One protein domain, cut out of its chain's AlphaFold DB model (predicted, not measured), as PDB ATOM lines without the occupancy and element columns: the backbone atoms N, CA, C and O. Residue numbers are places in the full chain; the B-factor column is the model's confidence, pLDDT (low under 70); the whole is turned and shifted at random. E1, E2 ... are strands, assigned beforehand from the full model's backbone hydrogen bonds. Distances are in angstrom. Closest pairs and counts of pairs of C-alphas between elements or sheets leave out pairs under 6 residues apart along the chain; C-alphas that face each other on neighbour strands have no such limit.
ATOM      1  N   VAL A 766      12.096  14.658  18.685       94.62
ATOM      2  CA  VAL A 766      10.951  15.488  19.046       94.62
ATOM      3  C   VAL A 766       9.775  15.135  18.153       94.62
ATOM      4  O   VAL A 766       9.921  14.983  16.941       94.62
ATOM      5  N   SER A 767       8.594  15.000  18.756       93.50
ATOM      6  CA  SER A 767       7.332  14.811  18.047       93.50
ATOM      7  C   SER A 767       6.332  15.857  18.511       93.50
ATOM      8  O   SER A 767       5.904  15.843  19.663       93.50
ATOM      9  N   THR A 768       5.941  16.745  17.603       94.44
ATOM     10  CA  THR A 768       4.959  17.796  17.882       94.44
ATOM     11  C   THR A 768       3.710  17.598  17.041       94.44
ATOM     12  O   THR A 768       3.755  17.087  15.921       94.44
ATOM     13  N   GLN A 769       2.567  17.984  17.601       92.81
ATOM     14  CA  GLN A 769       1.282  17.948  16.912       92.81
ATOM     15  C   GLN A 769       0.921  19.351  16.419       92.81
ATOM     16  O   GLN A 769       0.969  20.310  17.186       92.81
ATOM     17  N   VAL A 770       0.539  19.459  15.148       92.00
ATOM     18  CA  VAL A 770       0.149  20.720  14.509       92.00
ATOM     19  C   VAL A 770      -1.287  21.058  14.900       92.00
ATOM     20  O   VAL A 770      -2.236  20.488  14.364       92.00
ATOM     21  N   ASN A 771      -1.462  21.966  15.857       88.81
ATOM     22  CA  ASN A 771      -2.771  22.246  16.466       88.81
ATOM     23  C   ASN A 771      -3.420  23.560  15.996       88.81
ATOM     24  O   ASN A 771      -4.584  23.804  16.306       88.81
ATOM     25  N   SER A 772      -2.691  24.415  15.274       87.50
ATOM     26  CA  SER A 772      -3.152  25.740  14.843       87.50
ATOM     27  C   SER A 772      -2.467  26.168  13.546       87.50
ATOM     28  O   SER A 772      -1.324  25.793  13.315       87.50
ATOM     29  N   SER A 773      -3.151  26.978  12.735       87.38
ATOM     30  CA  SER A 773      -2.603  27.665  11.553       87.38
ATOM     31  C   SER A 773      -2.397  29.171  11.782       87.38
ATOM     32  O   SER A 773      -2.264  29.932  10.830       87.38
ATOM     33  N   ALA A 774      -2.439  29.632  13.039       88.25
ATOM     34  CA  ALA A 774      -2.341  31.055  13.383       88.25
ATOM     35  C   ALA A 774      -0.899  31.602  13.408       88.25
ATOM     36  O   ALA A 774      -0.716  32.816  13.377       88.25
ATOM     37  N   ALA A 775       0.099  30.724  13.500       87.56
ATOM     38  CA  ALA A 775       1.521  31.052  13.531       87.56
ATOM     39  C   ALA A 775       2.328  29.882  12.951       87.56
ATOM     40  O   ALA A 775       1.794  28.778  12.807       87.56
ATOM     41  N   ASP A 776       3.594  30.133  12.625       89.31
ATOM     42  CA  ASP A 776       4.503  29.095  12.143       89.31
ATOM     43  C   ASP A 776       4.679  27.998  13.197       89.31
ATOM     44  O   ASP A 776       4.774  28.272  14.400       89.31
ATOM     45  N   HIS A 777       4.730  26.751  12.732       91.62
ATOM     46  CA  HIS A 777       4.912  25.578  13.579       91.62
ATOM     47  C   HIS A 777       6.367  25.123  13.516       91.62
ATOM     48  O   HIS A 777       6.846  24.653  12.484       91.62
ATOM     49  N   ILE A 778       7.072  25.247  14.635       92.25
ATOM     50  CA  ILE A 778       8.497  24.937  14.720       92.25
ATOM     51  C   ILE A 778       8.689  23.567  15.368       92.25
ATOM     52  O   ILE A 778       8.116  23.288  16.422       92.25
ATOM     53  N   VAL A 779       9.527  22.722  14.772       94.12
ATOM     54  CA  VAL A 779       9.978  21.457  15.373       94.12
ATOM     55  C   VAL A 779      11.482  21.529  15.539       94.12
ATOM     56  O   VAL A 779      12.205  21.544  14.550       94.12
ATOM     57  N   SER A 780      11.948  21.601  16.778       92.94
ATOM     58  CA  SER A 780      13.351  21.811  17.116       92.94
ATOM     59  C   SER A 780      13.870  20.607  17.889       92.94
ATOM     60  O   SER A 780      13.286  20.223  18.892       92.94
ATOM     61  N   LEU A 781      14.963  20.023  17.410       91.25
ATOM     62  CA  LEU A 781      15.804  19.051  18.095       91.25
ATOM     63  C   LEU A 781      17.208  19.663  18.184       91.25
ATOM     64  O   LEU A 781      18.065  19.462  17.323       91.25
ATOM     65  N   TYR A 782      17.406  20.482  19.210       88.06
ATOM     66  CA  TYR A 782      18.575  21.330  19.408       88.06
ATOM     67  C   TYR A 782      18.867  22.214  18.181       88.06
ATOM     68  O   TYR A 782      18.021  23.018  17.792       88.06
ATOM     69  N   GLN A 783      20.057  22.095  17.582       86.81
ATOM     70  CA  GLN A 783      20.441  22.869  16.395       86.81
ATOM     71  C   GLN A 783      19.698  22.423  15.123       86.81
ATOM     72  O   GLN A 783      19.639  23.187  14.161       86.81
ATOM     73  N   ALA A 784      19.141  21.205  15.093       91.69
ATOM     74  CA  ALA A 784      18.311  20.769  13.980       91.69
ATOM     75  C   ALA A 784      16.888  21.291  14.168       91.69
ATOM     76  O   ALA A 784      16.252  21.025  15.186       91.69
ATOM     77  N   GLN A 785      16.364  22.043  13.207       92.94
ATOM     78  CA  GLN A 785      15.069  22.699  13.381       92.94
ATOM     79  C   GLN A 785      14.328  22.819  12.058       92.94
ATOM     80  O   GLN A 785      14.841  23.415  11.119       92.94
ATOM     81  N   LEU A 786      13.099  22.313  12.006       93.50
ATOM     82  CA  LEU A 786      12.145  22.598  10.942       93.50
ATOM     83  C   LEU A 786      11.328  23.838  11.310       93.50
ATOM     84  O   LEU A 786      10.730  23.878  12.388       93.50
ATOM     85  N   ASN A 787      11.229  24.793  10.393       91.50
ATOM     86  CA  ASN A 787      10.185  25.807  10.424       91.50
ATOM     87  C   ASN A 787       9.132  25.491   9.349       91.50
ATOM     88  O   ASN A 787       9.454  25.446   8.160       91.50
ATOM     89  N   LEU A 788       7.886  25.253   9.777       91.50
ATOM     90  CA  LEU A 788       6.726  25.113   8.902       91.50
ATOM     91  C   LEU A 788       5.904  26.416   8.899       91.50
ATOM     92  O   LEU A 788       5.214  26.689   9.887       91.50
ATOM     93  N   PRO A 789       5.892  27.165   7.781       89.25
ATOM     94  CA  PRO A 789       5.098  28.379   7.643       89.25
ATOM     95  C   PRO A 789       3.606  28.160   7.904       89.25
ATOM     96  O   PRO A 789       3.002  27.211   7.388       89.25
ATOM     97  N   ALA A 790       2.978  29.095   8.618       88.62
ATOM     98  CA  ALA A 790       1.554  29.062   8.955       88.62
ATOM     99  C   ALA A 790       0.648  28.901   7.719       88.62
ATOM    100  O   ALA A 790      -0.383  28.230   7.774       88.62
ATOM    101  N   SER A 791       1.056  29.473   6.578       86.75
ATOM    102  CA  SER A 791       0.330  29.411   5.302       86.75
ATOM    103  C   SER A 791       0.208  28.001   4.712       86.75
ATOM    104  O   SER A 791      -0.642  27.773   3.851       86.75
ATOM    105  N   LEU A 792       1.050  27.058   5.146       87.38
ATOM    106  CA  LEU A 792       1.038  25.661   4.694       87.38
ATOM    107  C   LEU A 792       0.238  24.743   5.635       87.38
ATOM    108  O   LEU A 792      -0.009  23.577   5.312       87.38
ATOM    109  N   ILE A 793      -0.200  25.262   6.784       89.81
ATOM    110  CA  ILE A 793      -0.975  24.522   7.777       89.81
ATOM    111  C   ILE A 793      -2.465  24.578   7.421       89.81
ATOM    112  O   ILE A 793      -3.041  25.639   7.196       89.81
ATOM    113  N   GLY A 794      -3.112  23.413   7.391       81.56
ATOM    114  CA  GLY A 794      -4.509  23.234   6.986       81.56
ATOM    115  C   GLY A 794      -4.700  22.956   5.492       81.56
ATOM    116  O   GLY A 794      -5.759  22.455   5.118       81.56
ATOM    117  N   SER A 795      -3.683  23.218   4.662       81.19
ATOM    118  CA  SER A 795      -3.639  22.874   3.234       81.19
ATOM    119  C   SER A 795      -2.723  21.671   2.983       81.19
ATOM    120  O   SER A 795      -3.214  20.558   2.813       81.19
ATOM    121  N   ALA A 796      -1.404  21.890   3.017       84.25
ATOM    122  CA  ALA A 796      -0.361  20.886   2.794       84.25
ATOM    123  C   ALA A 796      -0.197  19.954   4.000       84.25
ATOM    124  O   ALA A 796      -0.032  18.746   3.859       84.25
ATOM    125  N   VAL A 797      -0.271  20.534   5.201       90.62
ATOM    126  CA  VAL A 797      -0.155  19.819   6.474       90.62
ATOM    127  C   VAL A 797      -1.478  19.956   7.229       90.62
ATOM    128  O   VAL A 797      -1.736  21.004   7.825       90.62
ATOM    129  N   PRO A 798      -2.358  18.935   7.216       90.56
ATOM    130  CA  PRO A 798      -3.630  18.986   7.930       90.56
ATOM    131  C   PRO A 798      -3.450  19.185   9.438       90.56
ATOM    132  O   PRO A 798      -2.506  18.656  10.034       90.56
ATOM    133  N   LEU A 799      -4.400  19.875  10.078       91.62
ATOM    134  CA  LEU A 799      -4.442  19.984  11.539       91.62
ATOM    135  C   LEU A 799      -4.471  18.593  12.191       91.62
ATOM    136  O   LEU A 799      -5.060  17.648  11.666       91.62
ATOM    137  N   ASN A 800      -3.852  18.489  13.364       90.69
ATOM    138  CA  ASN A 800      -3.571  17.258  14.104       90.69
ATOM    139  C   ASN A 800      -2.571  16.303  13.435       90.69
ATOM    140  O   ASN A 800      -2.365  15.197  13.942       90.69
ATOM    141  N   SER A 801      -1.916  16.709  12.342       93.56
ATOM    142  CA  SER A 801      -0.723  16.002  11.870       93.56
ATOM    143  C   SER A 801       0.375  16.045  12.929       93.56
ATOM    144  O   SER A 801       0.499  17.016  13.677       93.56
ATOM    145  N   ARG A 802       1.184  14.989  12.989       94.62
ATOM    146  CA  ARG A 802       2.392  14.927  13.806       94.62
ATOM    147  C   ARG A 802       3.613  15.081  12.923       94.62
ATOM    148  O   ARG A 802       3.760  14.342  11.952       94.62
ATOM    149  N   ILE A 803       4.489  15.997  13.299       95.19
ATOM    150  CA  ILE A 803       5.799  16.165  12.681       95.19
ATOM    151  C   ILE A 803       6.822  15.598  13.655       95.19
ATOM    152  O   ILE A 803       6.753  15.860  14.859       95.19
ATOM    153  N   ILE A 804       7.724  14.762  13.148       95.12
ATOM    154  CA  ILE A 804       8.753  14.109  13.955       95.12
ATOM    155  C   ILE A 804      10.109  14.458  13.368       95.12
ATOM    156  O   ILE A 804      10.351  14.205  12.193       95.12
ATOM    157  N   LEU A 805      10.992  14.984  14.209       95.62
ATOM    158  CA  LEU A 805      12.405  15.153  13.906       95.62
ATOM    159  C   LEU A 805      13.200  14.185  14.787       95.62
ATOM    160  O   LEU A 805      12.925  14.061  15.984       95.62
ATOM    161  N   ARG A 806      14.136  13.440  14.201       94.38
ATOM    162  CA  ARG A 806      14.923  12.424  14.913       94.38
ATOM    163  C   ARG A 806      16.363  12.412  14.442       94.38
ATOM    164  O   ARG A 806      16.593  12.311  13.246       94.38
ATOM    165  N   GLU A 807      17.305  12.421  15.368       92.19
ATOM    166  CA  GLU A 807      18.719  12.201  15.072       92.19
ATOM    167  C   GLU A 807      19.004  10.702  14.874       92.19
ATOM    168  O   GLU A 807      18.498   9.857  15.622       92.19
ATOM    169  N   ALA A 808      19.804  10.345  13.866       84.38
ATOM    170  CA  ALA A 808      20.335   8.992  13.730       84.38
ATOM    171  C   ALA A 808      21.754   8.897  14.272       84.38
ATOM    172  O   ALA A 808      22.683   9.441  13.691       84.38
ATOM    173  N   VAL A 809      21.912   8.098  15.324       66.81
ATOM    174  CA  VAL A 809      23.222   7.797  15.920       66.81
ATOM    175  C   VAL A 809      23.957   6.683  15.150       66.81
ATOM    176  O   VAL A 809      25.179   6.662  15.126       66.81
ATOM    177  N   ASP A 810      23.221   5.809  14.446       63.72
ATOM    178  CA  ASP A 810      23.753   4.678  13.660       63.72
ATOM    179  C   ASP A 810      23.261   4.714  12.194       63.72
ATOM    180  O   ASP A 810      22.697   3.745  11.672       63.72
ATOM    181  N   TYR A 811      23.403   5.852  11.505       74.50
ATOM    182  CA  TYR A 811      23.052   5.927  10.082       74.50
ATOM    183  C   TYR A 811      24.102   5.205   9.221       74.50
ATOM    184  O   TYR A 811      25.304   5.403   9.373       74.50
ATOM    185  N   SER A 812      23.652   4.368   8.281       74.44
ATOM    186  CA  SER A 812      24.514   3.441   7.525       74.44
ATOM    187  C   SER A 812      25.494   4.104   6.545       74.44
ATOM    188  O   SER A 812      26.304   3.413   5.931       74.44
ATOM    189  N   VAL A 813      25.382   5.414   6.330       78.62
ATOM    190  CA  VAL A 813      26.241   6.199   5.433       78.62
ATOM    191  C   VAL A 813      27.177   7.042   6.297       78.62
ATOM    192  O   VAL A 813      26.678   7.641   7.243       78.62
ATOM    193  N   PRO A 814      28.489   7.130   6.009       80.44
ATOM    194  CA  PRO A 814      29.376   8.057   6.710       80.44
ATOM    195  C   PRO A 814      28.831   9.487   6.638       80.44
ATOM    196  O   PRO A 814      28.572   9.993   5.548       80.44
ATOM    197  N   HIS A 815      28.633  10.116   7.789       86.94
ATOM    198  CA  HIS A 815      28.040  11.444   7.918       86.94
ATOM    199  C   HIS A 815      28.683  12.185   9.093       86.94
ATOM    200  O   HIS A 815      29.236  11.559   9.996       86.94
ATOM    201  N   LEU A 816      28.611  13.514   9.067       87.00
ATOM    202  CA  LEU A 816      28.913  14.370  10.213       87.00
ATOM    203  C   LEU A 816      27.682  14.495  11.115       87.00
ATOM    204  O   LEU A 816      27.792  14.425  12.331       87.00
ATOM    205  N   SER A 817      26.501  14.631  10.513       90.56
ATOM    206  CA  SER A 817      25.210  14.640  11.201       90.56
ATOM    207  C   SER A 817      24.118  14.052  10.304       90.56
ATOM    208  O   SER A 817      24.225  14.138   9.079       90.56
ATOM    209  N   ALA A 818      23.096  13.418  10.891       93.00
ATOM    210  CA  ALA A 818      21.983  12.816  10.157       93.00
ATOM    211  C   ALA A 818      20.662  12.930  10.933       93.00
ATOM    212  O   ALA A 818      20.550  12.467  12.067       93.00
ATOM    213  N   TYR A 819      19.639  13.496  10.290       94.75
ATOM    214  CA  TYR A 819      18.323  13.747  10.870       94.75
ATOM    215  C   TYR A 819      17.209  13.249   9.953       94.75
ATOM    216  O   TYR A 819      17.186  13.545   8.760       94.75
ATOM    217  N   PHE A 820      16.260  12.507  10.510       93.38
ATOM    218  CA  PHE A 820      15.046  12.084   9.826       93.38
ATOM    219  C   PHE A 820      13.902  13.031  10.142       93.38
ATOM    220  O   PHE A 820      13.567  13.233  11.313       93.38
ATOM    221  N   LEU A 821      13.279  13.546   9.089       95.12
ATOM    222  CA  LEU A 821      12.048  14.308   9.159       95.12
ATOM    223  C   LEU A 821      10.880  13.439   8.682       95.12
ATOM    224  O   LEU A 821      10.906  12.913   7.570       95.12
ATOM    225  N   ASP A 822       9.849  13.314   9.512       94.62
ATOM    226  CA  ASP A 822       8.645  12.526   9.239       94.62
ATOM    227  C   ASP A 822       7.385  13.388   9.384       94.62
ATOM    228  O   ASP A 822       7.269  14.185  10.322       94.62
ATOM    229  N   PHE A 823       6.408  13.163   8.508       94.50
ATOM    230  CA  PHE A 823       5.080  13.771   8.560       94.50
ATOM    231  C   PHE A 823       4.037  12.664   8.666       94.50
ATOM    232  O   PHE A 823       3.924  11.805   7.794       94.50
ATOM    233  N   ARG A 824       3.250  12.677   9.744       94.50
ATOM    234  CA  ARG A 824       2.222  11.666  10.015       94.50
ATOM    235  C   ARG A 824       0.853  12.288  10.185       94.50
ATOM    236  O   ARG A 824       0.708  13.333  10.811       94.50
ATOM    237  N   THR A 825      -0.172  11.631   9.661       90.81
ATOM    238  CA  THR A 825      -1.568  12.026   9.882       90.81
ATOM    239  C   THR A 825      -1.959  11.842  11.352       90.81
ATOM    240  O   THR A 825      -1.243  11.199  12.126       90.81
ATOM    241  N   ALA A 826      -3.142  12.325  11.742       86.00
ATOM    242  CA  ALA A 826      -3.696  12.078  13.078       86.00
ATOM    243  C   ALA A 826      -3.818  10.574  13.421       86.00
ATOM    244  O   ALA A 826      -3.732  10.196  14.586       86.00
ATOM    245  N   ALA A 827      -3.972   9.706  12.409       86.62
ATOM    246  CA  ALA A 827      -4.006   8.248  12.563       86.62
ATOM    247  C   ALA A 827      -2.606   7.602  12.664       86.62
ATOM    248  O   ALA A 827      -2.497   6.389  12.829       86.62
ATOM    249  N   GLY A 828      -1.531   8.392  12.561       86.56
ATOM    250  CA  GLY A 828      -0.145   7.928  12.648       86.56
ATOM    251  C   GLY A 828       0.442   7.385  11.340       86.56
ATOM    252  O   GLY A 828       1.551   6.850  11.363       86.56
ATOM    253  N   THR A 829      -0.267   7.518  10.215       91.00
ATOM    254  CA  THR A 829       0.206   7.103   8.884       91.00
ATOM    255  C   THR A 829       1.125   8.163   8.291       91.00
ATOM    256  O   THR A 829       0.746   9.332   8.261       91.00
ATOM    257  N   GLN A 830       2.301   7.762   7.808       91.31
ATOM    258  CA  GLN A 830       3.226   8.657   7.112       91.31
ATOM    259  C   GLN A 830       2.638   9.135   5.773       91.31
ATOM    260  O   GLN A 830       1.994   8.351   5.074       91.31
ATOM    261  N   TYR A 831       2.865  10.400   5.419       90.44
ATOM    262  CA  TYR A 831       2.484  10.976   4.129       90.44
ATOM    263  C   TYR A 831       3.513  12.004   3.649       90.44
ATOM    264  O   TYR A 831       4.306  12.508   4.441       90.44
ATOM    265  N   ASP A 832       3.487  12.306   2.353       89.12
ATOM    266  CA  ASP A 832       4.275  13.378   1.748       89.12
ATOM    267  C   ASP A 832       3.391  14.630   1.569       89.12
ATOM    268  O   ASP A 832       2.362  14.535   0.890       89.12
ATOM    269  N   PRO A 833       3.722  15.776   2.195       85.88
ATOM    270  CA  PRO A 833       2.995  17.030   2.000       85.88
ATOM    271  C   PRO A 833       3.095  17.599   0.576       85.88
ATOM    272  O   PRO A 833       2.224  18.381   0.189       85.88
ATOM    273  N   GLY A 834       4.134  17.240  -0.192       80.44
ATOM    274  CA  GLY A 834       4.334  17.679  -1.574       80.44
ATOM    275  C   GLY A 834       4.384  19.201  -1.733       80.44
ATOM    276  O   GLY A 834       3.692  19.748  -2.601       80.44
ATOM    277  N   PHE A 835       5.155  19.890  -0.885       84.12
ATOM    278  CA  PHE A 835       5.116  21.351  -0.747       84.12
ATOM    279  C   PHE A 835       5.330  22.101  -2.072       84.12
ATOM    280  O   PHE A 835       4.667  23.112  -2.309       84.12
ATOM    281  N   TYR A 836       6.175  21.585  -2.970       74.44
ATOM    282  CA  TYR A 836       6.453  22.212  -4.270       74.44
ATOM    283  C   TYR A 836       5.368  22.033  -5.332       74.44
ATOM    284  O   TYR A 836       5.348  22.748  -6.335       74.44
ATOM    285  N   SER A 837       4.438  21.104  -5.127       72.88
ATOM    286  CA  SER A 837       3.326  20.883  -6.057       72.88
ATOM    287  C   SER A 837       2.161  21.864  -5.853       72.88
ATOM    288  O   SER A 837       1.183  21.824  -6.604       72.88
ATOM    289  N   LEU A 838       2.260  22.760  -4.860       69.75
ATOM    290  CA  LEU A 838       1.207  23.691  -4.457       69.75
ATOM    291  C   LEU A 838       1.329  25.041  -5.189       69.75
ATOM    292  O   LEU A 838       2.282  25.790  -4.960       69.75
ATOM    293  N   PRO A 839       0.353  25.416  -6.039       57.59
ATOM    294  CA  PRO A 839       0.386  26.689  -6.751       57.59
ATOM    295  C   PRO A 839       0.282  27.877  -5.782       57.59
ATOM    296  O   PRO A 839      -0.721  28.026  -5.086       57.59
ATOM    297  N   GLY A 840       1.290  28.754  -5.782       56.97
ATOM    298  CA  GLY A 840       1.257  30.026  -5.051       56.97
ATOM    299  C   GLY A 840       1.681  29.975  -3.580       56.97
ATOM    300  O   GLY A 840       1.289  30.870  -2.838       56.97
ATOM    301  N   ALA A 841       2.458  28.975  -3.144       55.53
ATOM    302  CA  ALA A 841       3.039  28.957  -1.797       55.53
ATOM    303  C   ALA A 841       4.058  30.113  -1.627       55.53
ATOM    304  O   ALA A 841       5.091  30.104  -2.294       55.53
ATOM    305  N   PRO A 842       3.795  31.119  -0.768       54.53
ATOM    306  CA  PRO A 842       4.634  32.319  -0.664       54.53
ATOM    307  C   PRO A 842       5.925  32.109   0.152       54.53
ATOM    308  O   PRO A 842       6.781  32.986   0.168       54.53
ATOM    309  N   SER A 843       6.070  30.962   0.817       68.25
ATOM    310  CA  SER A 843       7.245  30.572   1.605       68.25
ATOM    311  C   SER A 843       7.214  29.062   1.830       68.25
ATOM    312  O   SER A 843       6.190  28.525   2.262       68.25
ATOM    313  N   LEU A 844       8.313  28.378   1.532       80.12
ATOM    314  CA  LEU A 844       8.448  26.932   1.707       80.12
ATOM    315  C   LEU A 844       8.983  26.603   3.104       80.12
ATOM    316  O   LEU A 844       9.655  27.446   3.705       80.12
ATOM    317  N   PRO A 845       8.696  25.404   3.643       88.62
ATOM    318  CA  PRO A 845       9.292  25.000   4.900       88.62
ATOM    319  C   PRO A 845      10.791  24.811   4.707       88.62
ATOM    320  O   PRO A 845      11.250  24.372   3.651       88.62
ATOM    321  N   TYR A 846      11.553  25.129   5.742       89.94
ATOM    322  CA  TYR A 846      13.001  24.999   5.724       89.94
ATOM    323  C   TYR A 846      13.484  24.288   6.978       89.94
ATOM    324  O   TYR A 846      12.847  24.346   8.035       89.94
ATOM    325  N   ILE A 847      14.609  23.593   6.848       92.38
ATOM    326  CA  ILE A 847      15.229  22.834   7.923       92.38
ATOM    327  C   ILE A 847      16.675  23.274   8.125       92.38
ATOM    328  O   ILE A 847      17.440  23.381   7.168       92.38
ATOM    329  N   TYR A 848      17.045  23.519   9.379       92.31
ATOM    330  CA  TYR A 848      18.429  23.633   9.818       92.31
ATOM    331  C   TYR A 848      18.984  22.242  10.075       92.31
ATOM    332  O   TYR A 848      18.388  21.473  10.828       92.31
ATOM    333  N   ILE A 849      20.140  21.944   9.493       93.06
ATOM    334  CA  ILE A 849      20.904  20.726   9.743       93.06
ATOM    335  C   ILE A 849      22.284  21.137  10.259       93.06
ATOM    336  O   ILE A 849      23.038  21.777   9.523       93.06
ATOM    337  N   PRO A 850      22.633  20.830  11.519       90.44
ATOM    338  CA  PRO A 850      23.915  21.228  12.084       90.44
ATOM    339  C   PRO A 850      25.074  20.482  11.431       90.44
ATOM    340  O   PRO A 850      24.961  19.295  11.137       90.44
ATOM    341  N   ILE A 851      26.204  21.160  11.271       88.81
ATOM    342  CA  ILE A 851      27.491  20.578  10.892       88.81
ATOM    343  C   ILE A 851      28.383  20.627  12.143       88.81
ATOM    344  O   ILE A 851      28.844  21.711  12.522       88.81
ATOM    345  N   PRO A 852      28.586  19.491  12.837       81.44
ATOM    346  CA  PRO A 852      29.516  19.415  13.960       81.44
ATOM    347  C   PRO A 852      30.926  19.845  13.541       81.44
ATOM    348  O   PRO A 852      31.354  19.547  12.428       81.44
ATOM    349  N   ASP A 853      31.627  20.560  14.425       75.06
ATOM    350  CA  ASP A 853      33.007  21.032  14.216       75.06
ATOM    351  C   ASP A 853      33.225  21.852  12.927       75.06
ATOM    352  O   ASP A 853      34.284  21.800  12.301       75.06
ATOM    353  N   TYR A 854      32.218  22.633  12.517       81.31
ATOM    354  CA  TYR A 854      32.284  23.451  11.307       81.31
ATOM    355  C   TYR A 854      33.447  24.456  11.321       81.31
ATOM    356  O   TYR A 854      33.489  25.391  12.129       81.31
ATOM    357  N   VAL A 855      34.341  24.319  10.341       76.62
ATOM    358  CA  VAL A 855      35.403  25.286  10.058       76.62
ATOM    359  C   VAL A 855      35.010  26.119   8.833       76.62
ATOM    360  O   VAL A 855      34.781  25.555   7.760       76.62
ATOM    361  N   PRO A 856      34.962  27.461   8.937       73.12
ATOM    362  CA  PRO A 856      34.692  28.314   7.787       73.12
ATOM    363  C   PRO A 856      35.640  28.012   6.621       73.12
ATOM    364  O   PRO A 856      36.854  27.927   6.803       73.12
ATOM    365  N   SER A 857      35.097  27.917   5.406       71.62
ATOM    366  CA  SER A 857      35.813  27.547   4.165       71.62
ATOM    367  C   SER A 857      36.190  26.065   4.013       71.62
ATOM    368  O   SER A 857      36.770  25.703   2.990       71.62
ATOM    369  N   GLN A 858      35.863  25.196   4.975       80.69
ATOM    370  CA  GLN A 858      35.941  23.748   4.769       80.69
ATOM    371  C   GLN A 858      34.801  23.295   3.848       80.69
ATOM    372  O   GLN A 858      33.652  23.715   4.015       80.69
ATOM    373  N   SER A 859      35.126  22.446   2.868       82.38
ATOM    374  CA  SER A 859      34.117  21.831   2.004       82.38
ATOM    375  C   SER A 859      33.176  20.978   2.848       82.38
ATOM    376  O   SER A 859      33.610  20.297   3.773       82.38
ATOM    377  N   HIS A 860      31.890  21.072   2.549       86.06
ATOM    378  CA  HIS A 860      30.845  20.262   3.146       86.06
ATOM    379  C   HIS A 860      29.743  20.078   2.109       86.06
ATOM    380  O   HIS A 860      29.585  20.896   1.201       86.06
ATOM    381  N   SER A 861      29.001  18.987   2.229       90.38
ATOM    382  CA  SER A 861      27.886  18.669   1.336       90.38
ATOM    383  C   SER A 861      26.674  18.275   2.165       90.38
ATOM    384  O   SER A 861      26.807  17.553   3.156       90.38
ATOM    385  N   LEU A 862      25.493  18.752   1.768       93.88
ATOM    386  CA  LEU A 862      24.216  18.362   2.355       93.88
ATOM    387  C   LEU A 862      23.498  17.416   1.392       93.88
ATOM    388  O   LEU A 862      23.351  17.708   0.208       93.88
ATOM    389  N   PHE A 863      23.008  16.299   1.915       93.31
ATOM    390  CA  PHE A 863      22.244  15.317   1.161       93.31
ATOM    391  C   PHE A 863      20.854  15.139   1.758       93.31
ATOM    392  O   PHE A 863      20.685  15.113   2.978       93.31
ATOM    393  N   PHE A 864      19.873  14.927   0.886       92.81
ATOM    394  CA  PHE A 864      18.544  14.446   1.234       92.81
ATOM    395  C   PHE A 864      18.325  13.057   0.647       92.81
ATOM    396  O   PHE A 864      18.569  12.822  -0.537       92.81
ATOM    397  N   ARG A 865      17.808  12.136   1.453       91.19
ATOM    398  CA  ARG A 865      17.353  10.822   1.010       91.19
ATOM    399  C   ARG A 865      15.887  10.647   1.376       91.19
ATOM    400  O   ARG A 865      15.561  10.446   2.545       91.19
ATOM    401  N   SER A 866      15.021  10.691   0.370       88.88
ATOM    402  CA  SER A 866      13.582  10.428   0.520       88.88
ATOM    403  C   SER A 866      13.313   9.036   1.106       88.88
ATOM    404  O   SER A 866      14.170   8.145   1.070       88.88
ATOM    405  N   VAL A 867      12.098   8.819   1.607       85.94
ATOM    406  CA  VAL A 867      11.693   7.519   2.176       85.94
ATOM    407  C   VAL A 867      11.700   6.392   1.135       85.94
ATOM    408  O   VAL A 867      12.027   5.256   1.477       85.94
ATOM    409  N   ASP A 868      11.461   6.715  -0.138       85.44
ATOM    410  CA  ASP A 868      11.541   5.770  -1.263       85.44
ATOM    411  C   ASP A 868      12.989   5.468  -1.700       85.44
ATOM    412  O   ASP A 868      13.234   4.626  -2.565       85.44
ATOM    413  N   GLY A 869      13.974   6.129  -1.082       82.44
ATOM    414  CA  GLY A 869      15.399   5.872  -1.274       82.44
ATOM    415  C   GLY A 869      16.090   6.749  -2.318       82.44
ATOM    416  O   GLY A 869      17.300   6.593  -2.490       82.44
ATOM    417  N   THR A 870      15.381   7.679  -2.968       88.00
ATOM    418  CA  THR A 870      15.965   8.671  -3.890       88.00
ATOM    419  C   THR A 870      16.902   9.606  -3.134       88.00
ATOM    420  O   THR A 870      16.486  10.195  -2.135       88.00
ATOM    421  N   LEU A 871      18.141   9.726  -3.617       89.62
ATOM    422  CA  LEU A 871      19.194  10.579  -3.067       89.62
ATOM    423  C   LEU A 871      19.336  11.862  -3.897       89.62
ATOM    424  O   LEU A 871      19.440  11.795  -5.122       89.62
ATOM    425  N   THR A 872      19.412  13.002  -3.219       90.44
ATOM    426  CA  THR A 872      19.641  14.326  -3.802       90.44
ATOM    427  C   THR A 872      20.767  15.016  -3.045       90.44
ATOM    428  O   THR A 872      20.697  15.159  -1.826       90.44
ATOM    429  N   GLU A 873      21.807  15.437  -3.759       92.88
ATOM    430  CA  GLU A 873      22.857  16.311  -3.233       92.88
ATOM    431  C   GLU A 873      22.438  17.767  -3.422       92.88
ATOM    432  O   GLU A 873      21.969  18.141  -4.500       92.88
ATOM    433  N   PHE A 874      22.573  18.572  -2.372       93.12
ATOM    434  CA  PHE A 874      22.211  19.980  -2.399       93.12
ATOM    435  C   PHE A 874      23.427  20.829  -2.786       93.12
ATOM    436  O   PHE A 874      24.550  20.562  -2.362       93.12
ATOM    437  N   SER A 875      23.200  21.886  -3.563       91.44
ATOM    438  CA  SER A 875      24.215  22.859  -3.969       91.44
ATOM    439  C   SER A 875      24.291  24.015  -2.972       91.44
ATOM    440  O   SER A 875      23.267  24.606  -2.641       91.44
ATOM    441  N   LEU A 876      25.500  24.354  -2.512       91.06
ATOM    442  CA  LEU A 876      25.722  25.517  -1.650       91.06
ATOM    443  C   LEU A 876      25.555  26.812  -2.455       91.06
ATOM    444  O   LEU A 876      26.233  26.996  -3.468       91.06
ATOM    445  N   VAL A 877      24.700  27.719  -1.982       89.31
ATOM    446  CA  VAL A 877      24.474  29.049  -2.565       89.31
ATOM    447  C   VAL A 877      24.545  30.137  -1.488       89.31
ATOM    448  O   VAL A 877      24.397  29.855  -0.301       89.31
ATOM    449  N   ASP A 878      24.773  31.391  -1.889       83.75
ATOM    450  CA  ASP A 878      24.803  32.526  -0.950       83.75
ATOM    451  C   ASP A 878      23.392  32.931  -0.491       83.75
ATOM    452  O   ASP A 878      23.199  33.362   0.641       83.75
ATOM    453  N   ASN A 879      22.404  32.799  -1.381       84.06
ATOM    454  CA  ASN A 879      20.981  33.018  -1.128       84.06
ATOM    455  C   ASN A 879      20.176  32.048  -2.000       84.06
ATOM    456  O   ASN A 879      20.604  31.747  -3.115       84.06
ATOM    457  N   PHE A 880      19.013  31.606  -1.521       84.19
ATOM    458  CA  PHE A 880      18.119  30.752  -2.309       84.19
ATOM    459  C   PHE A 880      17.660  31.450  -3.598       84.19
ATOM    460  O   PHE A 880      17.280  32.625  -3.580       84.19
ATOM    461  N   GLY A 881      17.669  30.717  -4.712       77.19
ATOM    462  CA  GLY A 881      17.116  31.161  -5.988       77.19
ATOM    463  C   GLY A 881      15.582  31.109  -6.040       77.19
ATOM    464  O   GLY A 881      14.912  30.684  -5.101       77.19
ATOM    465  N   GLU A 882      15.002  31.492  -7.186       71.62
ATOM    466  CA  GLU A 882      13.541  31.457  -7.418       71.62
ATOM    467  C   GLU A 882      12.932  30.040  -7.304       71.62
ATOM    468  O   GLU A 882      11.729  29.900  -7.092       71.62
ATOM    469  N   ASN A 883      13.756  28.991  -7.424       70.69
ATOM    470  CA  ASN A 883      13.395  27.589  -7.214       70.69
ATOM    471  C   ASN A 883      14.488  26.890  -6.387       70.69
ATOM    472  O   ASN A 883      15.251  26.088  -6.921       70.69
ATOM    473  N   GLY A 884      14.584  27.222  -5.098       75.00
ATOM    474  CA  GLY A 884      15.631  26.736  -4.189       75.00
ATOM    475  C   GLY A 884      15.581  25.242  -3.815       75.00
ATOM    476  O   GLY A 884      16.111  24.863  -2.770       75.00
ATOM    477  N   LEU A 885      14.927  24.376  -4.608       80.44
ATOM    478  CA  LEU A 885      14.999  22.916  -4.430       80.44
ATOM    479  C   LEU A 885      16.405  22.418  -4.714       80.44
ATOM    480  O   LEU A 885      16.947  22.654  -5.790       80.44
ATOM    481  N   GLY A 886      16.951  21.637  -3.785       84.31
ATOM    482  CA  GLY A 886      18.310  21.130  -3.929       84.31
ATOM    483  C   GLY A 886      19.365  22.226  -3.776       84.31
ATOM    484  O   GLY A 886      20.507  22.007  -4.158       84.31
ATOM    485  N   GLU A 887      19.012  23.384  -3.218       89.94
ATOM    486  CA  GLU A 887      19.953  24.411  -2.777       89.94
ATOM    487  C   GLU A 887      19.992  24.442  -1.250       89.94
ATOM    488  O   GLU A 887      18.978  24.212  -0.584       89.94
ATOM    489  N   TYR A 888      21.156  24.743  -0.684       92.06
ATOM    490  CA  TYR A 888      21.278  25.064   0.730       92.06
ATOM    491  C   TYR A 888      22.140  26.305   0.928       92.06
ATOM    492  O   TYR A 888      23.051  26.577   0.148       92.06
ATOM    493  N   ILE A 889      21.847  27.051   1.987       89.25
ATOM    494  CA  ILE A 889      22.647  28.193   2.436       89.25
ATOM    495  C   ILE A 889      23.289  27.873   3.781       89.25
ATOM    496  O   ILE A 889      22.811  27.007   4.520       89.25
ATOM    497  N   MET A 890      24.344  28.602   4.133       86.44
ATOM    498  CA  MET A 890      24.976  28.484   5.445       86.44
ATOM    499  C   MET A 890      24.529  29.605   6.375       86.44
ATOM    500  O   MET A 890      24.736  30.783   6.093       86.44
ATOM    501  N   ILE A 891      23.961  29.231   7.525       81.62
ATOM    502  CA  ILE A 891      23.650  30.159   8.617       81.62
ATOM    503  C   ILE A 891      24.326  29.653   9.892       81.62
ATOM    504  O   ILE A 891      23.819  28.777  10.593       81.62
ATOM    505  N   GLY A 892      25.476  30.235  10.231       78.94
ATOM    506  CA  GLY A 892      26.322  29.726  11.311       78.94
ATOM    507  C   GLY A 892      27.020  28.421  10.909       78.94
ATOM    508  O   GLY A 892      27.561  28.341   9.810       78.94
ATOM    509  N   ASN A 893      26.972  27.397  11.764       83.25
ATOM    510  CA  ASN A 893      27.389  26.027  11.424       83.25
ATOM    511  C   ASN A 893      26.236  25.156  10.880       83.25
ATOM    512  O   ASN A 893      26.383  23.940  10.811       83.25
ATOM    513  N   CYS A 894      25.075  25.728  10.552       88.06
ATOM    514  CA  CYS A 894      23.937  24.965  10.044       88.06
ATOM    515  C   CYS A 894      23.801  25.135   8.531       88.06
ATOM    516  O   CYS A 894      23.745  26.264   8.036       88.06
ATOM    517  N   ALA A 895      23.658  24.012   7.831       90.75
ATOM    518  CA  ALA A 895      23.150  23.985   6.469       90.75
ATOM    519  C   ALA A 895      21.628  24.153   6.517       90.75
ATOM    520  O   ALA A 895      20.934  23.387   7.189       90.75
ATOM    521  N   VAL A 896      21.114  25.173   5.840       90.81
ATOM    522  CA  VAL A 896      19.682  25.466   5.768       90.81
ATOM    523  C   VAL A 896      19.189  25.093   4.390       90.81
ATOM    524  O   VAL A 896      19.697  25.613   3.401       90.81
ATOM    525  N   ALA A 897      18.200  24.211   4.327       90.81
ATOM    526  CA  ALA A 897      17.646  23.706   3.079       90.81
ATOM    527  C   ALA A 897      16.122  23.770   3.082       90.81
ATOM    528  O   ALA A 897      15.486  23.659   4.133       90.81
ATOM    529  N   LEU A 898      15.535  23.915   1.895       88.62
ATOM    530  CA  LEU A 898      14.089  23.831   1.718       88.62
ATOM    531  C   LEU A 898      13.634  22.368   1.763       88.62
ATOM    532  O   LEU A 898      14.295  21.473   1.233       88.62
ATOM    533  N   VAL A 899      12.496  22.129   2.408       87.81
ATOM    534  CA  VAL A 899      11.926  20.797   2.618       87.81
ATOM    535  C   VAL A 899      10.796  20.565   1.626       87.81
ATOM    536  O   VAL A 899       9.848  21.344   1.579       87.81
ATOM    537  N   ASP A 900      10.869  19.465   0.875       81.25
ATOM    538  CA  ASP A 900       9.786  19.044  -0.027       81.25
ATOM    539  C   ASP A 900       8.904  17.937   0.580       81.25
ATOM    540  O   ASP A 900       7.685  17.967   0.431       81.25
ATOM    541  N   GLY A 901       9.499  17.022   1.356       85.12
ATOM    542  CA  GLY A 901       8.799  15.880   1.951       85.12
ATOM    543  C   GLY A 901       9.611  15.140   3.027       85.12
ATOM    544  O   GLY A 901      10.704  15.583   3.396       85.12
ATOM    545  N   PRO A 902       9.091  14.023   3.575       91.38
ATOM    546  CA  PRO A 902       9.763  13.245   4.615       91.38
ATOM    547  C   PRO A 902      11.003  12.503   4.088       91.38
ATOM    548  O   PRO A 902      11.005  11.939   2.989       91.38
ATOM    549  N   GLY A 903      12.056  12.436   4.901       92.06
ATOM    550  CA  GLY A 903      13.314  11.793   4.523       92.06
ATOM    551  C   GLY A 903      14.476  12.099   5.465       92.06
ATOM    552  O   GLY A 903      14.320  12.764   6.488       92.06
ATOM    553  N   TRP A 904      15.647  11.571   5.118       92.31
ATOM    554  CA  TRP A 904      16.902  11.780   5.835       92.31
ATOM    555  C   TRP A 904      17.665  12.961   5.262       92.31
ATOM    556  O   TRP A 904      18.030  12.936   4.091       92.31
ATOM    557  N   PHE A 905      17.984  13.930   6.103       94.00
ATOM    558  CA  PHE A 905      18.953  14.975   5.817       94.00
ATOM    559  C   PHE A 905      20.263  14.629   6.511       94.00
ATOM    560  O   PHE A 905      20.260  14.360   7.711       94.00
ATOM    561  N   TYR A 906      21.377  14.616   5.788       93.00
ATOM    562  CA  TYR A 906      22.678  14.341   6.389       93.00
ATOM    563  C   TYR A 906      23.800  15.123   5.714       93.00
ATOM    564  O   TYR A 906      23.713  15.460   4.535       93.00
ATOM    565  N   THR A 907      24.851  15.415   6.473       91.62
ATOM    566  CA  THR A 907      25.994  16.219   6.018       91.62
ATOM    567  C   THR A 907      27.269  15.381   5.936       91.62
ATOM    568  O   THR A 907      27.444  14.438   6.709       91.62
ATOM    569  N   THR A 908      28.169  15.706   5.006       88.56
ATOM    570  CA  THR A 908      29.511  15.100   4.885       88.56
ATOM    571  C   THR A 908      30.578  16.175   4.674       88.56
ATOM    572  O   THR A 908      30.245  17.291   4.273       88.56
ATOM    573  N   ASN A 909      31.849  15.831   4.925       81.19
ATOM    574  CA  ASN A 909      33.006  16.627   4.478       81.19
ATOM    575  C   ASN A 909      33.148  16.620   2.953       81.19
ATOM    576  O   ASN A 909      32.717  15.611   2.344       81.19
TER     577      ASN A 909
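AT A GLANCE: This is residues 766 to 909 of the 909 residues of an uncharacterized protein of Candidatus Cloacimonetes bacterium (UniProt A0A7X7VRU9). One long sheet of eleven strands is folded back on itself into two leaves that face each other, like a flattened barrel that is nearly closed: E1, E4, E5, E11, E7 and E8 make one leaf, E10, E6, E3 and E2 the other, and E9 is the hinge between them. The edge strands E1 and E2 come side by side opposite that hinge, and the two long links, residues 789 to 801 and 825 to 845, pass from one leaf to the other. The printed part has 144 residues with eleven named strands, E1 to E11 along the chain, and no named helix; the class is all strand, though under half of the residues, 61, are in named elements. The sheet's order is E1, E4, E5, E11, E7, E8, E9, E10, E6, E3, E2, and it is mixed, with E8 and E9 its parallel pair. The whole is compact, with a radius of gyration of the C-alphas of 14.6 A and spans of 41, 34 and 26 A.

IN THESE COORDINATES: E1, residues 766 to 769, begins at C-alpha 766 at (10.951, 15.488, 19.046). E2, residues 777 to 781, and E3, residues 784 to 788, follow. E4, residues 802 to 807, is 16.6 A from first to last C-alpha. E5, residues 817 to 824, is the longest strand by residues and runs 23.2 A, from C-alpha 817 at (25.210, 14.640, 11.201) to C-alpha 824. E6 is residues 846 to 850. E7, residues 861 to 866, is 16.5 A long, and E8, residues 871 to 876, is 16.4 A. E9 is residues 887 to 891 and E10 residues 894 to 898. E11, residues 903 to 908, is 16.5 A long and ends at C-alpha 908 at (29.511, 15.100, 4.885).

HOW THE PARTS SIT: The sheet is twisted, its C-alphas lying up to 9.1 A off the best plane, and it is curled like part of a barrel, the way across it turning by 169 degrees. Edge strand E1 is antiparallel to E4 at 172 degrees, with N 766 and O 805 2.9 A apart, within hydrogen-bond range. E4 and E5 form a hairpin, with N 804 and O 822 at 2.9 A. E5 is antiparallel to E11, with N 819 and O 905 at 2.8 A. E11 is antiparallel to E7, with N 863 and O 906 at 2.8 A. E7 and E8 form a hairpin, with N 864 and O 872 at 2.8 A. The pairing of E8 is staggered: residues 871 to 874 pair with E7, and residues 875 to 876 with E9. E8 and E9 are parallel at 53 degrees, with N 888 and O 875 at 2.9 A. The hairpin of E9 and E10 has N 896 and O 889 at 2.8 A. E10 is antiparallel to E6, with N 849 and O 895 at 2.8 A, and E6 to E3, with N 848 and O 785 at 2.8 A. E3 and edge strand E2 form a hairpin, with N 779 and O 786 at 2.9 A. The two leaves have 116 pairs of C-alphas within 11 A. Among these strands, the closest C-alphas of E1 and E2, Val 766 and Leu 781, are 6.1 A apart, and those of E6 and E11, Ile 849 and Phe 905, are 7.2 A apart. E3 and E4 are only just apart, with closest C-alphas 8.0 A from each other.

THE WHOLE: The C-alphas of Ala 827 and Ser 857, the two farthest apart, are 45.0 A from each other. The printed part has no cut, and residue 909 is the chain's last. The links from E3 to E4, 13 residues, and from E5 to E6, 21 residues, are long. The mean pLDDT of the printed part is 86.3, and it is under 70 at residues 809 to 810 and 838 to 843.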